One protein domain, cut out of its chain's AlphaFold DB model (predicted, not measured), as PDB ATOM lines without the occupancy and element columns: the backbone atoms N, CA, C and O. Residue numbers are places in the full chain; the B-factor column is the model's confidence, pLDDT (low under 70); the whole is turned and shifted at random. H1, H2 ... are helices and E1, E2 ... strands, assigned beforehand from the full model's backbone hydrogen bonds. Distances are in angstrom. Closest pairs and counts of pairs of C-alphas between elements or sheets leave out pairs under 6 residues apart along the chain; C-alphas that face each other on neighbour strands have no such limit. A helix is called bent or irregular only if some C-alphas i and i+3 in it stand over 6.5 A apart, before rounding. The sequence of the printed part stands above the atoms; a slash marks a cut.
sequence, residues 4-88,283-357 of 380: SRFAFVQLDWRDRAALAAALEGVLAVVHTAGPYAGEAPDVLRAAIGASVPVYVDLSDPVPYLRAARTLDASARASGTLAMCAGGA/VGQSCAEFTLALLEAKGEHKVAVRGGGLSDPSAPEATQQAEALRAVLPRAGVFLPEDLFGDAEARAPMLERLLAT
ATOM      1  N   SER A   4     -59.374 -30.363 -60.449       69.25
ATOM      2  CA  SER A   4     -60.263 -29.828 -59.407       69.25
ATOM      3  C   SER A   4     -60.090 -30.470 -58.025       69.25
ATOM      4  O   SER A   4     -60.730 -30.040 -57.075       69.25
ATOM      5  N   ARG A   5     -59.270 -31.524 -57.908       74.38
ATOM      6  CA  ARG A   5     -58.920 -32.169 -56.634       74.38
ATOM      7  C   ARG A   5     -57.631 -31.628 -56.006       74.38
ATOM      8  O   ARG A   5     -57.194 -32.169 -54.997       74.38
ATOM      9  N   PHE A   6     -57.004 -30.628 -56.618       83.19
ATOM     10  CA  PHE A   6     -55.770 -30.026 -56.129       83.19
ATOM     11  C   PHE A   6     -56.014 -28.554 -55.817       83.19
ATOM     12  O   PHE A   6     -56.531 -27.814 -56.654       83.19
ATOM     13  N   ALA A   7     -55.602 -28.137 -54.625       85.25
ATOM     14  CA  ALA A   7     -55.423 -26.739 -54.278       85.25
ATOM     15  C   ALA A   7     -53.923 -26.439 -54.278       85.25
ATOM     16  O   ALA A   7     -53.122 -27.241 -53.800       85.25
ATOM     17  N   PHE A   8     -53.547 -25.293 -54.835       89.62
ATOM     18  CA  PHE A   8     -52.165 -24.830 -54.844       89.62
ATOM     19  C   PHE A   8     -52.058 -23.623 -53.927       89.62
ATOM     20  O   PHE A   8     -52.824 -22.670 -54.062       89.62
ATOM     21  N   VAL A   9     -51.095 -23.667 -53.014       89.56
ATOM     22  CA  VAL A   9     -50.795 -22.575 -52.091       89.56
ATOM     23  C   VAL A   9     -49.318 -22.250 -52.226       89.56
ATOM     24  O   VAL A   9     -48.473 -23.144 -52.238       89.56
ATOM     25  N   GLN A  10     -49.004 -20.964 -52.354       93.19
ATOM     26  CA  GLN A  10     -47.631 -20.498 -52.247       93.19
ATOM     27  C   GLN A  10     -47.250 -20.480 -50.767       93.19
ATOM     28  O   GLN A  10     -47.874 -19.774 -49.979       93.19
ATOM     29  N   LEU A  11     -46.234 -21.256 -50.399       91.44
ATOM     30  CA  LEU A  11     -45.801 -21.424 -49.017       91.44
ATOM     31  C   LEU A  11     -44.278 -21.325 -48.936       91.44
ATOM     32  O   LEU A  11     -43.573 -22.108 -49.571       91.44
ATOM     33  N   ASP A  12     -43.782 -20.389 -48.127       94.06
ATOM     34  CA  ASP A  12     -42.426 -20.470 -47.590       94.06
ATOM     35  C   ASP A  12     -42.499 -21.228 -46.265       94.06
ATOM     36  O   ASP A  12     -43.068 -20.741 -45.291       94.06
ATOM     37  N   TRP A  13     -41.938 -22.434 -46.222       93.06
ATOM     38  CA  TRP A  13     -41.968 -23.269 -45.021       93.06
ATOM     39  C   TRP A  13     -41.167 -22.667 -43.855       93.06
ATOM     40  O   TRP A  13     -41.322 -23.109 -42.717       93.06
ATOM     41  N   ARG A  14     -40.337 -21.646 -44.107       92.25
ATOM     42  CA  ARG A  14     -39.623 -20.894 -43.065       92.25
ATOM     43  C   ARG A  14     -40.513 -19.862 -42.366       92.25
ATOM     44  O   ARG A  14     -40.193 -19.445 -41.251       92.25
ATOM     45  N   ASP A  15     -41.641 -19.481 -42.967       95.62
ATOM     46  CA  ASP A  15     -42.678 -18.710 -42.285       95.62
ATOM     47  C   ASP A  15     -43.501 -19.648 -41.394       95.62
ATOM     48  O   ASP A  15     -44.356 -20.410 -41.846       95.62
ATOM     49  N   ARG A  16     -43.237 -19.577 -40.088       93.94
ATOM     50  CA  ARG A  16     -43.874 -20.441 -39.086       93.94
ATOM     51  C   ARG A  16     -45.391 -20.282 -39.036       93.94
ATOM     52  O   ARG A  16     -46.075 -21.266 -38.773       93.94
ATOM     53  N   ALA A  17     -45.911 -19.073 -39.248       91.94
ATOM     54  CA  ALA A  17     -47.348 -18.825 -39.187       91.94
ATOM     55  C   ALA A  17     -48.036 -19.382 -40.437       91.94
ATOM     56  O   ALA A  17     -49.044 -20.077 -40.321       91.94
ATOM     57  N   ALA A  18     -47.450 -19.143 -41.615       92.69
ATOM     58  CA  ALA A  18     -47.955 -19.697 -42.866       92.69
ATOM     59  C   ALA A  18     -47.897 -21.232 -42.875       92.69
ATOM     60  O   ALA A  18     -48.858 -21.881 -43.284       92.69
ATOM     61  N   LEU A  19     -46.803 -21.820 -42.375       95.00
ATOM     62  CA  LEU A  19     -46.664 -23.270 -42.267       95.00
ATOM     63  C   LEU A  19     -47.680 -23.866 -41.290       95.00
ATOM     64  O   LEU A  19     -48.321 -24.852 -41.630       95.00
ATOM     65  N   ALA A  20     -47.868 -23.270 -40.109       90.62
ATOM     66  CA  ALA A  20     -48.859 -23.752 -39.147       90.62
ATOM     67  C   ALA A  20     -50.276 -23.747 -39.742       90.62
ATOM     68  O   ALA A  20     -50.965 -24.760 -39.660       90.62
ATOM     69  N   ALA A  21     -50.667 -22.657 -40.412       88.19
ATOM     70  CA  ALA A  21     -51.963 -22.558 -41.080       88.19
ATOM     71  C   ALA A  21     -52.124 -23.600 -42.202       88.19
ATOM     72  O   ALA A  21     -53.187 -24.192 -42.356       88.19
ATOM     73  N   ALA A  22     -51.061 -23.870 -42.966       91.44
ATOM     74  CA  ALA A  22     -51.084 -24.864 -44.040       91.44
ATOM     75  C   ALA A  22     -51.205 -26.317 -43.543       91.44
ATOM     76  O   ALA A  22     -51.529 -27.199 -44.336       91.44
ATOM     77  N   LEU A  23     -50.927 -26.580 -42.262       91.19
ATOM     78  CA  LEU A  23     -50.993 -27.913 -41.655       91.19
ATOM     79  C   LEU A  23     -52.342 -28.213 -40.983       91.19
ATOM     80  O   LEU A  23     -52.576 -29.350 -40.569       91.19
ATOM     81  N   GLU A  24     -53.241 -27.232 -40.875       84.62
ATOM     82  CA  GLU A  24     -54.557 -27.423 -40.261       84.62
ATOM     83  C   GLU A  24     -55.396 -28.451 -41.038       84.62
ATOM     84  O   GLU A  24     -55.607 -28.335 -42.243       84.62
ATOM     85  N   GLY A  25     -55.876 -29.487 -40.341       78.88
ATOM     86  CA  GLY A  25     -56.698 -30.547 -40.939       78.88
ATOM     87  C   GLY A  25     -55.949 -31.499 -41.882       78.88
ATOM     88  O   GLY A  25     -56.580 -32.337 -42.529       78.88
ATOM     89  N   VAL A  26     -54.618 -31.409 -41.968       87.88
ATOM     90  CA  VAL A  26     -53.809 -32.256 -42.853       87.88
ATOM     91  C   VAL A  26     -53.609 -33.651 -42.254       87.88
ATOM     92  O   VAL A  26     -53.172 -33.811 -41.117       87.88
ATOM     93  N   LEU A  27     -53.886 -34.689 -43.053       87.75
ATOM     94  CA  LEU A  27     -53.698 -36.095 -42.660       87.75
ATOM     95  C   LEU A  27     -52.272 -36.604 -42.893       87.75
ATOM     96  O   LEU A  27     -51.786 -37.462 -42.155       87.75
ATOM     97  N   ALA A  28     -51.621 -36.100 -43.936       93.25
ATOM     98  CA  ALA A  28     -50.269 -36.482 -44.296       93.25
ATOM     99  C   ALA A  28     -49.501 -35.295 -44.869       93.25
ATOM    100  O   ALA A  28     -50.011 -34.579 -45.731       93.25
ATOM    101  N   VAL A  29     -48.256 -35.133 -44.436       96.44
ATOM    102  CA  VAL A  29     -47.298 -34.200 -45.034       96.44
ATOM    103  C   VAL A  29     -46.272 -34.995 -45.822       96.44
ATOM    104  O   VAL A  29     -45.641 -35.901 -45.284       96.44
ATOM    105  N   VAL A  30     -46.084 -34.618 -47.085       97.00
ATOM    106  CA  VAL A  30     -45.002 -35.118 -47.935       97.00
ATOM    107  C   VAL A  30     -44.061 -33.956 -48.229       97.00
ATOM    108  O   VAL A  30     -44.350 -33.097 -49.062       97.00
ATOM    109  N   HIS A  31     -42.954 -33.887 -47.500       96.12
ATOM    110  CA  HIS A  31     -41.993 -32.801 -47.613       96.12
ATOM    111  C   HIS A  31     -40.953 -33.124 -48.691       96.12
ATOM    112  O   HIS A  31     -40.118 -34.012 -48.548       96.12
ATOM    113  N   THR A  32     -41.009 -32.381 -49.797       93.56
ATOM    114  CA  THR A  32     -40.061 -32.501 -50.919       93.56
ATOM    115  C   THR A  32     -39.311 -31.195 -51.191       93.56
ATOM    116  O   THR A  32     -38.778 -31.003 -52.282       93.56
ATOM    117  N   ALA A  33     -39.305 -30.266 -50.232       90.00
ATOM    118  CA  ALA A  33     -38.783 -28.909 -50.399       90.00
ATOM    119  C   ALA A  33     -37.377 -28.766 -49.794       90.00
ATOM    120  O   ALA A  33     -37.165 -27.966 -48.885       90.00
ATOM    121  N   GLY A  34     -36.439 -29.571 -50.307       83.25
ATOM    122  CA  GLY A  34     -35.012 -29.456 -49.992       83.25
ATOM    123  C   GLY A  34     -34.343 -28.232 -50.648       83.25
ATOM    124  O   GLY A  34     -35.028 -27.394 -51.244       83.25
ATOM    125  N   PRO A  35     -33.001 -28.126 -50.598       85.25
ATOM    126  CA  PRO A  35     -32.060 -29.068 -49.981       85.25
ATOM    127  C   PRO A  35     -32.200 -29.123 -48.453       85.25
ATOM    128  O   PRO A  35     -32.625 -28.156 -47.835       85.25
ATOM    129  N   TYR A  36     -31.829 -30.255 -47.851       89.06
ATOM    130  CA  TYR A  36     -31.880 -30.461 -46.394       89.06
ATOM    131  C   TYR A  36     -30.546 -30.151 -45.696       89.06
ATOM    132  O   TYR A  36     -30.481 -30.068 -44.470       89.06
ATOM    133  N   ALA A  37     -29.461 -30.016 -46.465       84.31
ATOM    134  CA  ALA A  37     -28.129 -29.736 -45.941       84.31
ATOM    135  C   ALA A  37     -28.097 -28.379 -45.218       84.31
ATOM    136  O   ALA A  37     -28.533 -27.364 -45.758       84.31
ATOM    137  N   GLY A  38     -27.587 -28.373 -43.984       85.06
ATOM    138  CA  GLY A  38     -27.527 -27.181 -43.131       85.06
ATOM    139  C   GLY A  38     -28.861 -26.755 -42.506       85.06
ATOM    140  O   GLY A  38     -28.875 -25.793 -41.742       85.06
ATOM    141  N   GLU A  39     -29.957 -27.462 -42.784       91.06
ATOM    142  CA  GLU A  39     -31.287 -27.145 -42.261       91.06
ATOM    143  C   GLU A  39     -31.617 -27.954 -40.996       91.06
ATOM    144  O   GLU A  39     -31.065 -29.028 -40.733       91.06
ATOM    145  N   ALA A  40     -32.558 -27.439 -40.203       95.06
ATOM    146  CA  ALA A  40     -33.157 -28.149 -39.076       95.06
ATOM    147  C   ALA A  40     -34.470 -28.843 -39.501       95.06
ATOM    148  O   ALA A  40     -35.106 -28.406 -40.463       95.06
ATOM    149  N   PRO A  41     -34.936 -29.890 -38.787       97.12
ATOM    150  CA  PRO A  41     -36.181 -30.601 -39.104       97.12
ATOM    151  C   PRO A  41     -37.441 -29.806 -38.709       97.12
ATOM    152  O   PRO A  41     -38.309 -30.290 -37.985       97.12
ATOM    153  N   ASP A  42     -37.543 -28.553 -39.145       96.44
ATOM    154  CA  ASP A  42     -38.569 -27.617 -38.684       96.44
ATOM    155  C   ASP A  42     -39.954 -27.920 -39.261       96.44
ATOM    156  O   ASP A  42     -40.949 -27.776 -38.551       96.44
ATOM    157  N   VAL A  43     -40.032 -28.441 -40.491       97.88
ATOM    158  CA  VAL A  43     -41.301 -28.924 -41.062       97.88
ATOM    159  C   VAL A  43     -41.825 -30.130 -40.277       97.88
ATOM    160  O   VAL A  43     -43.011 -30.181 -39.959       97.88
ATOM    161  N   LEU A  44     -40.942 -31.050 -39.870       98.38
ATOM    162  CA  LEU A  44     -41.300 -32.154 -38.977       98.38
ATOM    163  C   LEU A  44     -41.758 -31.640 -37.602       98.38
ATOM    164  O   LEU A  44     -42.785 -32.089 -37.099       98.38
ATOM    165  N   ARG A  45     -41.058 -30.668 -36.996       98.19
ATOM    166  CA  ARG A  45     -41.507 -30.053 -35.730       98.19
ATOM    167  C   ARG A  45     -42.898 -29.438 -35.858       98.19
ATOM    168  O   ARG A  45     -43.711 -29.606 -34.952       98.19
ATOM    169  N   ALA A  46     -43.169 -28.736 -36.957       97.94
ATOM    170  CA  ALA A  46     -44.470 -28.135 -37.214       97.94
ATOM    171  C   ALA A  46     -45.558 -29.206 -37.394       97.94
ATOM    172  O   ALA A  46     -46.616 -29.097 -36.780       97.94
ATOM    173  N   ALA A  47     -45.273 -30.278 -38.142       97.81
ATOM    174  CA  ALA A  47     -46.183 -31.412 -38.309       97.81
ATOM    175  C   ALA A  47     -46.503 -32.102 -36.970       97.81
ATOM    176  O   ALA A  47     -47.667 -32.379 -36.690       97.81
ATOM    177  N   ILE A  48     -45.499 -32.306 -36.109       97.25
ATOM    178  CA  ILE A  48     -45.680 -32.825 -34.742       97.25
ATOM    179  C   ILE A  48     -46.540 -31.866 -33.909       97.25
ATOM    180  O   ILE A  48     -47.480 -32.302 -33.247       97.25
ATOM    181  N   GLY A  49     -46.256 -30.560 -33.956       96.06
ATOM    182  CA  GLY A  49     -47.016 -29.539 -33.226       96.06
ATOM    183  C   GLY A  49     -48.486 -29.461 -33.649       96.06
ATOM    184  O   GLY A  49     -49.361 -29.315 -32.799       96.06
ATOM    185  N   ALA A  50     -48.762 -29.641 -34.941       94.25
ATOM    186  CA  ALA A  50     -50.108 -29.741 -35.498       94.25
ATOM    187  C   ALA A  50     -50.735 -31.142 -35.334       94.25
ATOM    188  O   ALA A  50     -51.879 -31.356 -35.726       94.25
ATOM    189  N   SER A  51     -50.009 -32.099 -34.741       93.81
ATOM    190  CA  SER A  51     -50.421 -33.499 -34.598       93.81
ATOM    191  C   SER A  51     -50.859 -34.155 -35.911       93.81
ATOM    192  O   SER A  51     -51.804 -34.948 -35.939       93.81
ATOM    193  N   VAL A  52     -50.159 -33.835 -37.003       94.06
ATOM    194  CA  VAL A  52     -50.366 -34.479 -38.302       94.06
ATOM    195  C   VAL A  52     -50.122 -35.986 -38.138       94.06
ATOM    196  O   VAL A  52     -49.071 -36.361 -37.610       94.06
ATOM    197  N   PRO A  53     -51.046 -36.861 -38.572       91.69
ATOM    198  CA  PRO A  53     -50.901 -38.305 -38.406       91.69
ATOM    199  C   PRO A  53     -49.675 -38.894 -39.108       91.69
ATOM    200  O   PRO A  53     -48.958 -39.687 -38.504       91.69
ATOM    201  N   VAL A  54     -49.423 -38.515 -40.366       95.12
ATOM    202  CA  VAL A  54     -48.328 -39.068 -41.182       95.12
ATOM    203  C   VAL A  54     -47.407 -37.963 -41.692       95.12
ATOM    204  O   VAL A  54     -47.855 -36.958 -42.235       95.12
ATOM    205  N   TYR A  55     -46.101 -38.163 -41.575       97.31
ATOM    206  CA  TYR A  55     -45.097 -37.287 -42.170       97.31
ATOM    207  C   TYR A  55     -44.065 -38.122 -42.925       97.31
ATOM    208  O   TYR A  55     -43.539 -39.092 -42.383       97.31
ATOM    209  N   VAL A  56     -43.759 -37.737 -44.162       97.50
ATOM    210  CA  VAL A  56     -42.683 -38.329 -44.963       97.50
ATOM    211  C   VAL A  56     -41.838 -37.217 -45.570       97.50
ATOM    212  O   VAL A  56     -42.385 -36.255 -46.109       97.50
ATOM    213  N   ASP A  57     -40.513 -37.343 -45.514       97.50
ATOM    214  CA  ASP A  57     -39.593 -36.447 -46.223       97.50
ATOM    215  C   ASP A  57     -38.568 -37.197 -47.081       97.50
ATOM    216  O   ASP A  57     -38.504 -38.424 -47.082       97.50
ATOM    217  N   LEU A  58     -37.775 -36.437 -47.837       95.06
ATOM    218  CA  LEU A  58     -36.704 -36.930 -48.711       95.06
ATOM    219  C   LEU A  58     -35.312 -36.569 -48.164       95.06
ATOM    220  O   LEU A  58     -34.387 -36.341 -48.941       95.06
ATOM    221  N   SER A  59     -35.184 -36.417 -46.844       94.12
ATOM    222  CA  SER A  59     -33.948 -35.943 -46.222       94.12
ATOM    223  C   SER A  59     -32.812 -36.959 -46.328       94.12
ATOM    224  O   SER A  59     -33.004 -38.158 -46.139       94.12
ATOM    225  N   ASP A  60     -31.612 -36.466 -46.632       91.50
ATOM    226  CA  ASP A  60     -30.394 -37.258 -46.786       91.50
ATOM    227  C   ASP A  60     -29.193 -36.847 -45.899       91.50
ATOM    228  O   ASP A  60     -28.308 -37.683 -45.706       91.50
ATOM    229  N   PRO A  61     -29.099 -35.663 -45.254       90.25
ATOM    230  CA  PRO A  61     -27.940 -35.379 -44.416       90.25
ATOM    231  C   PRO A  61     -28.035 -36.123 -43.080       90.25
ATOM    232  O   PRO A  61     -28.986 -35.944 -42.319       90.25
ATOM    233  N   VAL A  62     -26.990 -36.870 -42.720       91.56
ATOM    234  CA  VAL A  62     -26.890 -37.553 -41.414       91.56
ATOM    235  C   VAL A  62     -27.147 -36.609 -40.222       91.56
ATOM    236  O   VAL A  62     -27.882 -37.005 -39.313       91.56
ATOM    237  N   PRO A  63     -26.631 -35.358 -40.184       92.38
ATOM    238  CA  PRO A  63     -26.959 -34.422 -39.105       92.38
ATOM    239  C   PRO A  63     -28.455 -34.091 -39.012       92.38
ATOM    240  O   PRO A  63     -28.988 -34.028 -37.903       92.38
ATOM    241  N   TYR A  64     -29.140 -33.935 -40.153       95.06
ATOM    242  CA  TYR A  64     -30.585 -33.695 -40.200       95.06
ATOM    243  C   TYR A  64     -31.344 -34.901 -39.644       95.06
ATOM    244  O   TYR A  64     -32.165 -34.741 -38.745       95.06
ATOM    245  N   LEU A  65     -31.019 -36.114 -40.108       96.56
ATOM    246  CA  LEU A  65     -31.659 -37.351 -39.646       96.56
ATOM    247  C   LEU A  65     -31.472 -37.561 -38.139       96.56
ATOM    248  O   LEU A  65     -32.424 -37.884 -37.428       96.56
ATOM    249  N   ARG A  66     -30.268 -37.304 -37.615       95.50
ATOM    250  CA  ARG A  66     -29.997 -37.352 -36.170       95.50
ATOM    251  C   ARG A  66     -30.817 -36.321 -35.402       95.50
ATOM    252  O   ARG A  66     -31.400 -36.663 -34.377       95.50
ATOM    253  N   ALA A  67     -30.900 -35.086 -35.898       97.88
ATOM    254  CA  ALA A  67     -31.728 -34.050 -35.290       97.88
ATOM    255  C   ALA A  67     -33.218 -34.429 -35.317       97.88
ATOM    256  O   ALA A  67     -33.897 -34.271 -34.303       97.88
ATOM    257  N   ALA A  68     -33.717 -34.982 -36.425       98.19
ATOM    258  CA  ALA A  68     -35.093 -35.457 -36.548       98.19
ATOM    259  C   ALA A  68     -35.390 -36.568 -35.531       98.19
ATOM    260  O   ALA A  68     -36.405 -36.514 -34.841       98.19
ATOM    261  N   ARG A  69     -34.464 -37.516 -35.339       97.56
ATOM    262  CA  ARG A  69     -34.593 -38.602 -34.351       97.56
ATOM    263  C   ARG A  69     -34.711 -38.106 -32.909       97.56
ATOM    264  O   ARG A  69     -35.379 -38.751 -32.108       97.56
ATOM    265  N   THR A  70     -34.158 -36.936 -32.570       98.25
ATOM    266  CA  THR A  70     -34.361 -36.339 -31.231       98.25
ATOM    267  C   THR A  70     -35.813 -35.927 -30.955       98.25
ATOM    268  O   THR A  70     -36.179 -35.716 -29.801       98.25
ATOM    269  N   LEU A  71     -36.658 -35.839 -31.991       98.44
ATOM    270  CA  LEU A  71     -38.078 -35.499 -31.883       98.44
ATOM    271  C   LEU A  71     -38.980 -36.719 -31.639       98.44
ATOM    272  O   LEU A  71     -40.191 -36.546 -31.530       98.44
ATOM    273  N   ASP A  72     -38.424 -37.932 -31.527       97.75
ATOM    274  CA  ASP A  72     -39.191 -39.181 -31.393       97.75
ATOM    275  C   ASP A  72     -40.192 -39.153 -30.228       97.75
ATOM    276  O   ASP A  72     -41.368 -39.461 -30.418       97.75
ATOM    277  N   ALA A  73     -39.770 -38.700 -29.043       97.12
ATOM    278  CA  ALA A  73     -40.654 -38.596 -27.881       97.12
ATOM    279  C   ALA A  73     -41.821 -37.620 -28.121       97.12
ATOM    280  O   ALA A  73     -42.960 -37.913 -27.754       97.12
ATOM    281  N   SER A  74     -41.556 -36.488 -28.780       98.06
ATOM    282  CA  SER A  74     -42.586 -35.504 -29.129       98.06
ATOM    283  C   SER A  74     -43.551 -36.044 -30.187       98.06
ATOM    284  O   SER A  74     -44.756 -35.869 -30.045       98.06
ATOM    285  N   ALA A  75     -43.043 -36.747 -31.205       97.19
ATOM    286  CA  ALA A  75     -43.863 -37.388 -32.233       97.19
ATOM    287  C   ALA A  75     -44.760 -38.490 -31.644       97.19
ATOM    288  O   ALA A  75     -45.945 -38.573 -31.962       97.19
ATOM    289  N   ARG A  76     -44.229 -39.295 -30.712       95.00
ATOM    290  CA  ARG A  76     -45.024 -40.272 -29.950       95.00
ATOM    291  C   ARG A  76     -46.141 -39.600 -29.162       95.00
ATOM    292  O   ARG A  76     -47.265 -40.089 -29.183       95.00
ATOM    293  N   ALA A  77     -45.840 -38.491 -28.489       95.00
ATOM    294  CA  ALA A  77     -46.815 -37.758 -27.690       95.00
ATOM    295  C   ALA A  77     -47.920 -37.094 -28.538       95.00
ATOM    296  O   ALA A  77     -49.065 -37.053 -28.094       95.00
ATOM    297  N   SER A  78     -47.613 -36.608 -29.748       94.44
ATOM    298  CA  SER A  78     -48.609 -36.014 -30.660       94.44
ATOM    299  C   SER A  78     -49.442 -37.050 -31.429       94.44
ATOM    300  O   SER A  78     -50.501 -36.723 -31.979       94.44
ATOM    301  N   GLY A  79     -48.968 -38.299 -31.487       91.69
ATOM    302  CA  GLY A  79     -49.521 -39.346 -32.345       91.69
ATOM    303  C   GLY A  79     -49.042 -39.264 -33.799       91.69
ATOM    304  O   GLY A  79     -49.648 -39.881 -34.668       91.69
ATOM    305  N   THR A  80     -47.976 -38.513 -34.082       95.00
ATOM    306  CA  THR A  80     -47.396 -38.394 -35.426       95.00
ATOM    307  C   THR A  80     -46.491 -39.587 -35.731       95.00
ATOM    308  O   THR A  80     -45.520 -39.844 -35.017       95.00
ATOM    309  N   LEU A  81     -46.780 -40.303 -36.816       95.38
ATOM    310  CA  LEU A  81     -45.889 -41.281 -37.433       95.38
ATOM    311  C   LEU A  81     -45.077 -40.585 -38.530       95.38
ATOM    312  O   LEU A  81     -45.589 -40.272 -39.605       95.38
ATOM    313  N   ALA A  82     -43.804 -40.337 -38.247       96.62
ATOM    314  CA  ALA A  82     -42.882 -39.694 -39.166       96.62
ATOM    315  C   ALA A  82     -41.863 -40.692 -39.714       96.62
ATOM    316  O   ALA A  82     -41.249 -41.444 -38.954       96.62
ATOM    317  N   MET A  83     -41.633 -40.644 -41.022       95.62
ATOM    318  CA  MET A  83     -40.534 -41.333 -41.677       95.62
ATOM    319  C   MET A  83     -39.681 -40.339 -42.458       95.62
ATOM    320  O   MET A  83     -40.117 -39.763 -43.455       95.62
ATOM    321  N   CYS A  84     -38.449 -40.156 -42.006       97.88
ATOM    322  CA  CYS A  84     -37.456 -39.404 -42.756       97.88
ATOM    323  C   CYS A  84     -36.809 -40.302 -43.815       97.88
ATOM    324  O   CYS A  84     -36.817 -41.525 -43.670       97.88
ATOM    325  N   ALA A  85     -36.225 -39.700 -44.851       96.38
ATOM    326  CA  ALA A  85     -35.478 -40.417 -45.888       96.38
ATOM    327  C   ALA A  85     -36.325 -41.408 -46.728       96.38
ATOM    328  O   ALA A  85     -35.861 -42.472 -47.128       96.38
ATOM    329  N   GLY A  86     -37.583 -41.061 -47.015       94.75
ATOM    330  CA  GLY A  86     -38.542 -41.858 -47.791       94.75
ATOM    331  C   GLY A  86     -38.451 -41.660 -49.309       94.75
ATOM    332  O   GLY A  86     -39.467 -41.412 -49.956       94.75
ATOM    333  N   GLY A  87     -37.251 -41.722 -49.891       92.94
ATOM    334  CA  GLY A  87     -37.006 -41.546 -51.328       92.94
ATOM    335  C   GLY A  87     -36.661 -42.840 -52.071       92.94
ATOM    336  O   GLY A  87     -37.001 -43.939 -51.647       92.94
ATOM    337  N   ALA A  88     -35.983 -42.729 -53.217       91.44
ATOM    338  CA  ALA A  88     -35.386 -43.907 -53.857       91.44
ATOM    339  C   ALA A  88     -34.059 -44.287 -53.173       91.44
ATOM    340  O   ALA A  88     -33.827 -45.452 -52.862       91.44
ATOM    341  N   VAL A 283     -38.064 -41.891 -57.783       89.06
ATOM    342  CA  VAL A 283     -38.116 -41.117 -56.527       89.06
ATOM    343  C   VAL A 283     -39.553 -40.752 -56.151       89.06
ATOM    344  O   VAL A 283     -39.967 -40.980 -55.016       89.06
ATOM    345  N   GLY A 284     -40.328 -40.216 -57.100       91.00
ATOM    346  CA  GLY A 284     -41.707 -39.793 -56.858       91.00
ATOM    347  C   GLY A 284     -42.619 -40.948 -56.447       91.00
ATOM    348  O   GLY A 284     -43.384 -40.807 -55.495       91.00
ATOM    349  N   GLN A 285     -42.503 -42.102 -57.114       91.00
ATOM    350  CA  GLN A 285     -43.253 -43.295 -56.734       91.00
ATOM    351  C   GLN A 285     -42.794 -43.819 -55.378       91.00
ATOM    352  O   GLN A 285     -43.648 -44.148 -54.565       91.00
ATOM    353  N   SER A 286     -41.485 -43.842 -55.100       91.62
ATOM    354  CA  SER A 286     -40.990 -44.308 -53.800       91.62
ATOM    355  C   SER A 286     -41.608 -43.509 -52.659       91.62
ATOM    356  O   SER A 286     -42.212 -44.082 -51.758       91.62
ATOM    357  N   CYS A 287     -41.575 -42.183 -52.772       92.88
ATOM    358  CA  CYS A 287     -42.181 -41.274 -51.809       92.88
ATOM    359  C   CYS A 287     -43.697 -41.491 -51.643       92.88
ATOM    360  O   CYS A 287     -44.215 -41.537 -50.521       92.88
ATOM    361  N   ALA A 288     -44.417 -41.676 -52.754       91.56
ATOM    362  CA  ALA A 288     -45.850 -41.946 -52.730       91.56
ATOM    363  C   ALA A 288     -46.170 -43.285 -52.052       91.56
ATOM    364  O   ALA A 288     -47.048 -43.336 -51.195       91.56
ATOM    365  N   GLU A 289     -45.447 -44.351 -52.390       90.44
ATOM    366  CA  GLU A 289     -45.657 -45.684 -51.823       90.44
ATOM    367  C   GLU A 289     -45.362 -45.712 -50.330       90.44
ATOM    368  O   GLU A 289     -46.163 -46.233 -49.554       90.44
ATOM    369  N   PHE A 290     -44.264 -45.081 -49.917       91.06
ATOM    370  CA  PHE A 290     -43.919 -44.859 -48.519       91.06
ATOM    371  C   PHE A 290     -45.038 -44.166 -47.755       91.06
ATOM    372  O   PHE A 290     -45.524 -44.705 -46.763       91.06
ATOM    373  N   THR A 291     -45.524 -43.038 -48.266       91.94
ATOM    374  CA  THR A 291     -46.652 -42.317 -47.666       91.94
ATOM    375  C   THR A 291     -47.905 -43.194 -47.589       91.94
ATOM    376  O   THR A 291     -48.570 -43.236 -46.554       91.94
ATOM    377  N   LEU A 292     -48.209 -43.939 -48.657       87.50
ATOM    378  CA  LEU A 292     -49.356 -44.839 -48.709       87.50
ATOM    379  C   LEU A 292     -49.242 -45.974 -47.695       87.50
ATOM    380  O   LEU A 292     -50.223 -46.234 -47.018       87.50
ATOM    381  N   ALA A 293     -48.087 -46.616 -47.508       83.94
ATOM    382  CA  ALA A 293     -47.968 -47.664 -46.489       83.94
ATOM    383  C   ALA A 293     -48.186 -47.143 -45.069       83.94
ATOM    384  O   ALA A 293     -48.803 -47.844 -44.266       83.94
ATOM    385  N   LEU A 294     -47.722 -45.928 -44.762       86.56
ATOM    386  CA  LEU A 294     -47.954 -45.337 -43.441       86.56
ATOM    387  C   LEU A 294     -49.427 -44.962 -43.244       86.56
ATOM    388  O   LEU A 294     -49.952 -45.130 -42.149       86.56
ATOM    389  N   LEU A 295     -50.109 -44.513 -44.302       83.06
ATOM    390  CA  LEU A 295     -51.552 -44.250 -44.285       83.06
ATOM    391  C   LEU A 295     -52.397 -45.531 -44.250       83.06
ATOM    392  O   LEU A 295     -53.470 -45.546 -43.652       83.06
ATOM    393  N   GLU A 296     -51.945 -46.590 -44.918       74.75
ATOM    394  CA  GLU A 296     -52.674 -47.849 -45.053       74.75
ATOM    395  C   GLU A 296     -52.546 -48.740 -43.822       74.75
ATOM    396  O   GLU A 296     -53.475 -49.514 -43.604       74.75
ATOM    397  N   ALA A 297     -51.424 -48.657 -43.084       58.41
ATOM    398  CA  ALA A 297     -51.081 -49.376 -41.848       58.41
ATOM    399  C   ALA A 297     -52.048 -50.526 -41.502       58.41
ATOM    400  O   ALA A 297     -52.796 -50.501 -40.519       58.41
ATOM    401  N   LYS A 298     -52.058 -51.545 -42.371       44.56
ATOM    402  CA  LYS A 298     -52.920 -52.720 -42.260       44.56
ATOM    403  C   LYS A 298     -52.357 -53.632 -41.179       44.56
ATOM    404  O   LYS A 298     -51.534 -54.491 -41.463       44.56
ATOM    405  N   GLY A 299     -52.826 -53.424 -39.954       38.97
ATOM    406  CA  GLY A 299     -52.690 -54.360 -38.836       38.97
ATOM    407  C   GLY A 299     -54.030 -54.839 -38.275       38.97
ATOM    408  O   GLY A 299     -54.093 -55.954 -37.790       38.97
ATOM    409  N   GLU A 300     -55.114 -54.060 -38.403       33.00
ATOM    410  CA  GLU A 300     -56.469 -54.504 -38.001       33.00
ATOM    411  C   GLU A 300     -57.629 -53.686 -38.607       33.00
ATOM    412  O   GLU A 300     -58.787 -54.106 -38.550       33.00
ATOM    413  N   HIS A 301     -57.371 -52.552 -39.267       34.91
ATOM    414  CA  HIS A 301     -58.441 -51.659 -39.706       34.91
ATOM    415  C   HIS A 301     -58.302 -51.244 -41.169       34.91
ATOM    416  O   HIS A 301     -57.324 -50.639 -41.596       34.91
ATOM    417  N   LYS A 302     -59.342 -51.552 -41.952       30.36
ATOM    418  CA  LYS A 302     -59.606 -50.928 -43.248       30.36
ATOM    419  C   LYS A 302     -59.865 -49.440 -43.010       30.36
ATOM    420  O   LYS A 302     -61.023 -49.048 -42.871       30.36
ATOM    421  N   VAL A 303     -58.833 -48.601 -43.004       34.34
ATOM    422  CA  VAL A 303     -59.047 -47.169 -43.227       34.34
ATOM    423  C   VAL A 303     -59.334 -47.012 -44.713       34.34
ATOM    424  O   VAL A 303     -58.474 -46.717 -45.535       34.34
ATOM    425  N   ALA A 304     -60.589 -47.259 -45.086       30.67
ATOM    426  CA  ALA A 304     -61.123 -46.594 -46.249       30.67
ATOM    427  C   ALA A 304     -61.134 -45.107 -45.889       30.67
ATOM    428  O   ALA A 304     -62.120 -44.610 -45.345       30.67
ATOM    429  N   VAL A 305     -60.063 -44.382 -46.224       38.53
ATOM    430  CA  VAL A 305     -60.257 -42.994 -46.631       38.53
ATOM    431  C   VAL A 305     -61.133 -43.129 -47.867       38.53
ATOM    432  O   VAL A 305     -60.650 -43.359 -48.976       38.53
ATOM    433  N   ARG A 306     -62.460 -43.153 -47.667       31.89
ATOM    434  CA  ARG A 306     -63.405 -43.011 -48.766       31.89
ATOM    435  C   ARG A 306     -62.925 -41.762 -49.470       31.89
ATOM    436  O   ARG A 306     -62.938 -40.690 -48.875       31.89
ATOM    437  N   GLY A 307     -62.449 -41.934 -50.698       33.25
ATOM    438  CA  GLY A 307     -62.174 -40.836 -51.596       33.25
ATOM    439  C   GLY A 307     -63.479 -40.092 -51.827       33.25
ATOM    440  O   GLY A 307     -64.171 -40.339 -52.808       33.25
ATOM    441  N   GLY A 308     -63.820 -39.197 -50.905       29.48
ATOM    442  CA  GLY A 308     -64.595 -38.026 -51.222       29.48
ATOM    443  C   GLY A 308     -63.756 -37.265 -52.232       29.48
ATOM    444  O   GLY A 308     -62.636 -36.843 -51.947       29.48
ATOM    445  N   GLY A 309     -64.258 -37.146 -53.458       33.97
ATOM    446  CA  GLY A 309     -63.886 -35.981 -54.243       33.97
ATOM    447  C   GLY A 309     -64.148 -34.753 -53.373       33.97
ATOM    448  O   GLY A 309     -65.159 -34.720 -52.675       33.97
ATOM    449  N   LEU A 310     -63.217 -33.803 -53.374       42.00
ATOM    450  CA  LEU A 310     -63.343 -32.547 -52.645       42.00
ATOM    451  C   LEU A 310     -64.691 -31.882 -52.966       42.00
ATOM    452  O   LEU A 310     -64.875 -31.304 -54.033       42.00
ATOM    453  N   SER A 311     -65.643 -32.006 -52.053       38.88
ATOM    454  CA  SER A 311     -65.850 -30.931 -51.089       38.88
ATOM    455  C   SER A 311     -64.898 -31.165 -49.918       38.88
ATOM    456  O   SER A 311     -64.810 -32.306 -49.458       38.88
ATOM    457  N   ASP A 312     -64.176 -30.135 -49.466       44.06
ATOM    458  CA  ASP A 312     -63.422 -30.219 -48.210       44.06
ATOM    459  C   ASP A 312     -64.354 -30.770 -47.124       44.06
ATOM    460  O   ASP A 312     -65.466 -30.244 -46.972       44.06
ATOM    461  N   PRO A 313     -63.963 -31.830 -46.393       47.81
ATOM    462  CA  PRO A 313     -64.642 -32.132 -45.150       47.81
ATOM    463  C   PRO A 313     -64.587 -30.868 -44.296       47.81
ATOM    464  O   PRO A 313     -63.569 -30.171 -44.264       47.81
ATOM    465  N   SER A 314     -65.683 -30.528 -43.622       49.88
ATOM    466  CA  SER A 314     -65.638 -29.399 -42.686       49.88
ATOM    467  C   SER A 314     -64.480 -29.617 -41.694       49.88
ATOM    468  O   SER A 314     -64.170 -30.764 -41.371       49.88
ATOM    469  N   ALA A 315     -63.819 -28.564 -41.197       51.53
ATOM    470  CA  ALA A 315     -62.694 -28.711 -40.255       51.53
ATOM    471  C   ALA A 315     -62.935 -29.740 -39.110       51.53
ATOM    472  O   ALA A 315     -62.004 -30.480 -38.775       51.53
ATOM    473  N   PRO A 316     -64.167 -29.887 -38.562       54.31
ATOM    474  CA  PRO A 316     -64.512 -30.972 -37.637       54.31
ATOM    475  C   PRO A 316     -64.330 -32.398 -38.190       54.31
ATOM    476  O   PRO A 316     -63.834 -33.268 -37.481       54.31
ATOM    477  N   GLU A 317     -64.696 -32.654 -39.445       57.94
ATOM    478  CA  GLU A 317     -64.577 -33.967 -40.094       57.94
ATOM    479  C   GLU A 317     -63.115 -34.330 -40.398       57.94
ATOM    480  O   GLU A 317     -62.711 -35.471 -40.174       57.94
ATOM    481  N   ALA A 318     -62.297 -33.371 -40.848       58.59
ATOM    482  CA  ALA A 318     -60.858 -33.583 -41.050       58.59
ATOM    483  C   ALA A 318     -60.143 -33.890 -39.723       58.59
ATOM    484  O   ALA A 318     -59.336 -34.815 -39.634       58.59
ATOM    485  N   THR A 319     -60.505 -33.160 -38.664       66.12
ATOM    486  CA  THR A 319     -59.992 -33.384 -37.304       66.12
ATOM    487  C   THR A 319     -60.368 -34.777 -36.798       66.12
ATOM    488  O   THR A 319     -59.508 -35.510 -36.311       66.12
ATOM    489  N   GLN A 320     -61.623 -35.194 -36.995       67.62
ATOM    490  CA  GLN A 320     -62.088 -36.530 -36.624       67.62
ATOM    491  C   GLN A 320     -61.354 -37.637 -37.397       67.62
ATOM    492  O   GLN A 320     -61.012 -38.670 -36.823       67.62
ATOM    493  N   GLN A 321     -61.080 -37.437 -38.690       65.69
ATOM    494  CA  GLN A 321     -60.291 -38.380 -39.490       65.69
ATOM    495  C   GLN A 321     -58.844 -38.474 -38.998       65.69
ATOM    496  O   GLN A 321     -58.310 -39.578 -38.892       65.69
ATOM    497  N   ALA A 322     -58.223 -37.342 -38.659       68.88
ATOM    498  CA  ALA A 322     -56.875 -37.312 -38.105       68.88
ATOM    499  C   ALA A 322     -56.808 -38.020 -36.742       68.88
ATOM    500  O   ALA A 322     -55.879 -38.779 -36.482       68.88
ATOM    501  N   GLU A 323     -57.794 -37.810 -35.867       73.44
ATOM    502  CA  GLU A 323     -57.922 -38.532 -34.594       73.44
ATOM    503  C   GLU A 323     -58.113 -40.037 -34.794       73.44
ATOM    504  O   GLU A 323     -57.400 -40.831 -34.180       73.44
ATOM    505  N   ALA A 324     -59.021 -40.437 -35.689       72.38
ATOM    506  CA  ALA A 324     -59.275 -41.843 -35.991       72.38
ATOM    507  C   ALA A 324     -58.034 -42.540 -36.562       72.38
ATOM    508  O   ALA A 324     -57.729 -43.660 -36.161       72.38
ATOM    509  N   LEU A 325     -57.299 -41.872 -37.459       69.38
ATOM    510  CA  LEU A 325     -56.055 -42.395 -38.013       69.38
ATOM    511  C   LEU A 325     -54.988 -42.541 -36.918       69.38
ATOM    512  O   LEU A 325     -54.422 -43.619 -36.771       69.38
ATOM    513  N   ARG A 326     -54.768 -41.512 -36.089       74.69
ATOM    514  CA  ARG A 326     -53.808 -41.578 -34.970       74.69
ATOM    515  C   ARG A 326     -54.115 -42.710 -33.990       74.69
ATOM    516  O   ARG A 326     -53.186 -43.354 -33.514       74.69
ATOM    517  N   ALA A 327     -55.392 -42.978 -33.717       68.12
ATOM    518  CA  ALA A 327     -55.810 -44.042 -32.804       68.12
ATOM    519  C   ALA A 327     -55.476 -45.458 -33.307       68.12
ATOM    520  O   ALA A 327     -55.359 -46.373 -32.493       68.12
ATOM    521  N   VAL A 328     -55.326 -45.645 -34.624       64.31
ATOM    522  CA  VAL A 328     -55.054 -46.957 -35.240       64.31
ATOM    523  C   VAL A 328     -53.630 -47.095 -35.780       64.31
ATOM    524  O   VAL A 328     -53.261 -48.175 -36.241       64.31
ATOM    525  N   LEU A 329     -52.821 -46.031 -35.741       64.62
ATOM    526  CA  LEU A 329     -51.441 -46.090 -36.208       64.62
ATOM    527  C   LEU A 329     -50.596 -46.951 -35.254       64.62
ATOM    528  O   LEU A 329     -50.498 -46.643 -34.065       64.62
ATOM    529  N   PRO A 330     -49.939 -48.013 -35.756       58.38
ATOM    530  CA  PRO A 330     -49.358 -49.050 -34.911       58.38
ATOM    531  C   PRO A 330     -48.204 -48.551 -34.032       58.38
ATOM    532  O   PRO A 330     -47.992 -49.115 -32.961       58.38
ATOM    533  N   ARG A 331     -47.470 -47.499 -34.445       74.56
ATOM    534  CA  ARG A 331     -46.427 -46.823 -33.645       74.56
ATOM    535  C   ARG A 331     -46.194 -45.384 -34.125       74.56
ATOM    536  O   ARG A 331     -45.515 -45.195 -35.122       74.56
ATOM    537  N   ALA A 332     -46.668 -44.372 -33.400       90.38
ATOM    538  CA  ALA A 332     -46.170 -43.001 -33.577       90.38
ATOM    539  C   ALA A 332     -44.670 -42.914 -33.215       90.38
ATOM    540  O   ALA A 332     -44.155 -43.777 -32.496       90.38
ATOM    541  N   GLY A 333     -43.959 -41.901 -33.709       95.31
ATOM    542  CA  GLY A 333     -42.512 -41.737 -33.529       95.31
ATOM    543  C   GLY A 333     -41.809 -41.227 -34.786       95.31
ATOM    544  O   GLY A 333     -42.460 -40.945 -35.792       95.31
ATOM    545  N   VAL A 334     -40.480 -41.115 -34.723       97.25
ATOM    546  CA  VAL A 334     -39.641 -40.705 -35.863       97.25
ATOM    547  C   VAL A 334     -38.759 -41.865 -36.297       97.25
ATOM    548  O   VAL A 334     -37.896 -42.323 -35.545       97.25
ATOM    549  N   PHE A 335     -38.946 -42.313 -37.532       96.12
ATOM    550  CA  PHE A 335     -38.317 -43.510 -38.071       96.12
ATOM    551  C   PHE A 335     -37.532 -43.243 -39.354       96.12
ATOM    552  O   PHE A 335     -37.790 -42.279 -40.075       96.12
ATOM    553  N   LEU A 336     -36.581 -44.127 -39.633       96.62
ATOM    554  CA  LEU A 336     -35.965 -44.307 -40.942       96.62
ATOM    555  C   LEU A 336     -36.595 -45.526 -41.643       96.62
ATOM    556  O   LEU A 336     -37.235 -46.353 -40.977       96.62
ATOM    557  N   PRO A 337     -36.424 -45.685 -42.966       94.81
ATOM    558  CA  PRO A 337     -37.028 -46.792 -43.705       94.81
ATOM    559  C   PRO A 337     -36.636 -48.175 -43.153       94.81
ATOM    560  O   PRO A 337     -37.483 -49.056 -43.024       94.81
ATOM    561  N   GLU A 338     -35.380 -48.368 -42.758       94.69
ATOM    562  CA  GLU A 338     -34.857 -49.609 -42.170       94.69
ATOM    563  C   GLU A 338     -35.428 -49.932 -40.778       94.69
ATOM    564  O   GLU A 338     -35.400 -51.089 -40.352       94.69
ATOM    565  N   ASP A 339     -35.988 -48.944 -40.074       92.44
ATOM    566  CA  ASP A 339     -36.680 -49.185 -38.808       92.44
ATOM    567  C   ASP A 339     -38.085 -49.752 -39.043       92.44
ATOM    568  O   ASP A 339     -38.481 -50.711 -38.380       92.44
ATOM    569  N   LEU A 340     -38.838 -49.157 -39.977       89.25
ATOM    570  CA  LEU A 340     -40.234 -49.523 -40.254       89.25
ATOM    571  C   LEU A 340     -40.355 -50.760 -41.145       89.25
ATOM    572  O   LEU A 340     -41.282 -51.549 -40.974       89.25
ATOM    573  N   PHE A 341     -39.411 -50.951 -42.065       89.38
ATOM    574  CA  PHE A 341     -39.412 -52.040 -43.047       89.38
ATOM    575  C   PHE A 341     -38.281 -53.051 -42.810       89.38
ATOM    576  O   PHE A 341     -37.873 -53.778 -43.721       89.38
ATOM    577  N   GLY A 342     -37.765 -53.121 -41.579       83.44
ATOM    578  CA  GLY A 342     -36.851 -54.186 -41.166       83.44
ATOM    579  C   GLY A 342     -37.542 -55.551 -41.081       83.44
ATOM    580  O   GLY A 342     -36.951 -56.569 -41.445       83.44
ATOM    581  N   ASP A 343     -38.814 -55.567 -40.682       82.69
ATOM    582  CA  ASP A 343     -39.650 -56.769 -40.671       82.69
ATOM    583  C   ASP A 343     -40.088 -57.183 -42.089       82.69
ATOM    584  O   ASP A 343     -40.409 -56.340 -42.931       82.69
ATOM    585  N   ALA A 344     -40.083 -58.490 -42.365       81.25
ATOM    586  CA  ALA A 344     -40.375 -59.019 -43.695       81.25
ATOM    587  C   ALA A 344     -41.854 -58.874 -44.091       81.25
ATOM    588  O   ALA A 344     -42.135 -58.594 -45.259       81.25
ATOM    589  N   GLU A 345     -42.792 -59.020 -43.151       80.94
ATOM    590  CA  GLU A 345     -44.228 -58.884 -43.423       80.94
ATOM    591  C   GLU A 345     -44.593 -57.424 -43.706       80.94
ATOM    592  O   GLU A 345     -45.328 -57.143 -44.655       80.94
ATOM    593  N   ALA A 346     -44.015 -56.486 -42.950       79.44
ATOM    594  CA  ALA A 346     -44.179 -55.055 -43.201       79.44
ATOM    595  C   ALA A 346     -43.565 -54.623 -44.548       79.44
ATOM    596  O   ALA A 346     -44.120 -53.781 -45.259       79.44
ATOM    597  N   ARG A 347     -42.414 -55.202 -44.915       88.31
ATOM    598  CA  ARG A 347     -41.662 -54.846 -46.125       88.31
ATOM    599  C   ARG A 347     -42.240 -55.426 -47.411       88.31
ATOM    600  O   ARG A 347     -42.223 -54.731 -48.425       88.31
ATOM    601  N   ALA A 348     -42.711 -56.672 -47.417       84.94
ATOM    602  CA  ALA A 348     -43.029 -57.380 -48.661       84.94
ATOM    603  C   ALA A 348     -44.054 -56.649 -49.562       84.94
ATOM    604  O   ALA A 348     -43.750 -56.462 -50.743       84.94
ATOM    605  N   PRO A 349     -45.199 -56.143 -49.052       82.69
ATOM    606  CA  PRO A 349     -46.175 -55.437 -49.888       82.69
ATOM    607  C   PRO A 349     -45.641 -54.112 -50.436       82.69
ATOM    608  O   PRO A 349     -45.983 -53.717 -51.547       82.69
ATOM    609  N   MET A 350     -44.820 -53.413 -49.649       83.38
ATOM    610  CA  MET A 350     -44.160 -52.175 -50.061       83.38
ATOM    611  C   MET A 350     -43.175 -52.450 -51.194       83.38
ATOM    612  O   MET A 350     -43.214 -51.809 -52.242       83.38
ATOM    613  N   LEU A 351     -42.314 -53.445 -50.996       86.12
ATOM    614  CA  LEU A 351     -41.275 -53.795 -51.946       86.12
ATOM    615  C   LEU A 351     -41.863 -54.271 -53.279       86.12
ATOM    616  O   LEU A 351     -41.377 -53.860 -54.328       86.12
ATOM    617  N   GLU A 352     -42.938 -55.064 -53.256       86.50
ATOM    618  CA  GLU A 352     -43.657 -55.471 -54.469       86.50
ATOM    619  C   GLU A 352     -44.120 -54.259 -55.290       86.50
ATOM    620  O   GLU A 352     -43.872 -54.198 -56.496       86.50
ATOM    621  N   ARG A 353     -44.725 -53.253 -54.645       85.69
ATOM    622  CA  ARG A 353     -45.204 -52.040 -55.328       85.69
ATOM    623  C   ARG A 353     -44.065 -51.179 -55.857       85.69
ATOM    624  O   ARG A 353     -44.110 -50.763 -57.014       85.69
ATOM    625  N   LEU A 354     -43.017 -50.966 -55.055       83.81
ATOM    626  CA  LEU A 354     -41.834 -50.205 -55.471       83.81
ATOM    627  C   LEU A 354     -41.166 -50.834 -56.699       83.81
ATOM    628  O   LEU A 354     -40.816 -50.133 -57.649       83.81
ATOM    629  N   LEU A 355     -41.052 -52.162 -56.714       85.50
ATOM    630  CA  LEU A 355     -40.447 -52.918 -57.807       85.50
ATOM    631  C   LEU A 355     -41.360 -53.068 -59.038       85.50
ATOM    632  O   LEU A 355     -40.865 -53.345 -60.130       85.50
ATOM    633  N   ALA A 356     -42.666 -52.834 -58.891       85.56
ATOM    634  CA  ALA A 356     -43.641 -52.815 -59.982       85.56
ATOM    635  C   ALA A 356     -43.854 -51.418 -60.604       85.56
ATOM    636  O   ALA A 356     -44.665 -51.273 -61.523       85.56
ATOM    637  N   THR A 357     -43.136 -50.385 -60.138       83.88
ATOM    638  CA  THR A 357     -43.255 -49.015 -60.665       83.88
ATOM    639  C   THR A 357     -43.056 -48.997 -62.188       83.88
ATOM    640  O   THR A 357     -42.027 -49.491 -62.661       83.88
TER     641      THR A 357
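Overview. This is residues 4 to 88 and 283 to 357 of the 380 residues of the protein "Hypothetical protein" of Calcidiscus leptoporus (UniProt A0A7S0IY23). A small parallel sheet of four short strands forms the middle, with H5 over one face and H2 over the other. H1 packs on the outer side of H2 and the last helix, H8, on H5, while H3 and H4 sit towards E4 and H6 lies past the ends where the strands begin. The 160 printed residues hold eight named helices and four named strands, in the order H1 E1 H2 E2 H3 H4 E3 H5 H6 E4 H7 H8; the class is mixed, helices and strands. The whole is compact, with a radius of gyration of the C-alphas of 15.2 A and spans of 39 by 39 by 31 A.

Along the chain. H1 is residues 16 to 22, with C-alpha 16 at (-43.874, -20.441, -39.086). E1 (28 to 31), H2 (42 to 49), E2 (54 to 57), H3 (62 to 69), H4 (72 to 78) and E3 (81 to 83) follow. After the cut come H5 (283 to 296, 19.7 A), H6 (315 to 328, 20.4 A), E4 (333 to 335), H7 (337 to 340) and H8 (344 to 355, 15.4 A), with C-alpha 355 at (-40.447, -52.918, -57.807). H8 is irregular, only just: C-alphas 346 and 349 are 7.0 A apart.

Arrangement. The sheet runs E1 E2 E3 E4, all parallel; N 29 and O 54 at 2.9 A, N 55 and O 81 at 2.9 A, and N 335 and O 82 at 2.8 A are within hydrogen-bond range. E1, H2, E2 and E2, H3 H4, E3 are strand-helix-strand units, parallel neighbours joined through helices, with right-handed crossovers. H2 and H5 are on opposite faces, at heights over the sheet of 9.3 A and 9.4 A. H3 and H4 only graze the sheet; so does H6, which is only just on it, with 5 pairs of C-alphas within 10 A. H1 touches H2 at a steep tilt of 62 degrees, closest at the C-alphas of Ala 20 and Ala 46, 6.5 A. H8 touches H5 with residues 350 to 354 alone, closest at the C-alphas of Leu 354 and Ser 286, 6.2 A. H7 is close to H8 but not clearly touching, the C-alphas of Leu 340 and Ala 346 being 7.4 A apart. Every O i to N i+4 pair is within hydrogen-bond range in H1 to H6, 6 of 8 in H8; H7 is too short for one.

Size, cuts and confidence. The farthest C-alphas, of Ala 17 and Ala 344, are 41.0 A apart. Residues 89 to 282 are not printed; C-alphas 88 and 283 are 4.7 A apart. H5 to H6 is a long link. The mean pLDDT of the printed part is 82.6, with residues 297 to 322 among those under 70.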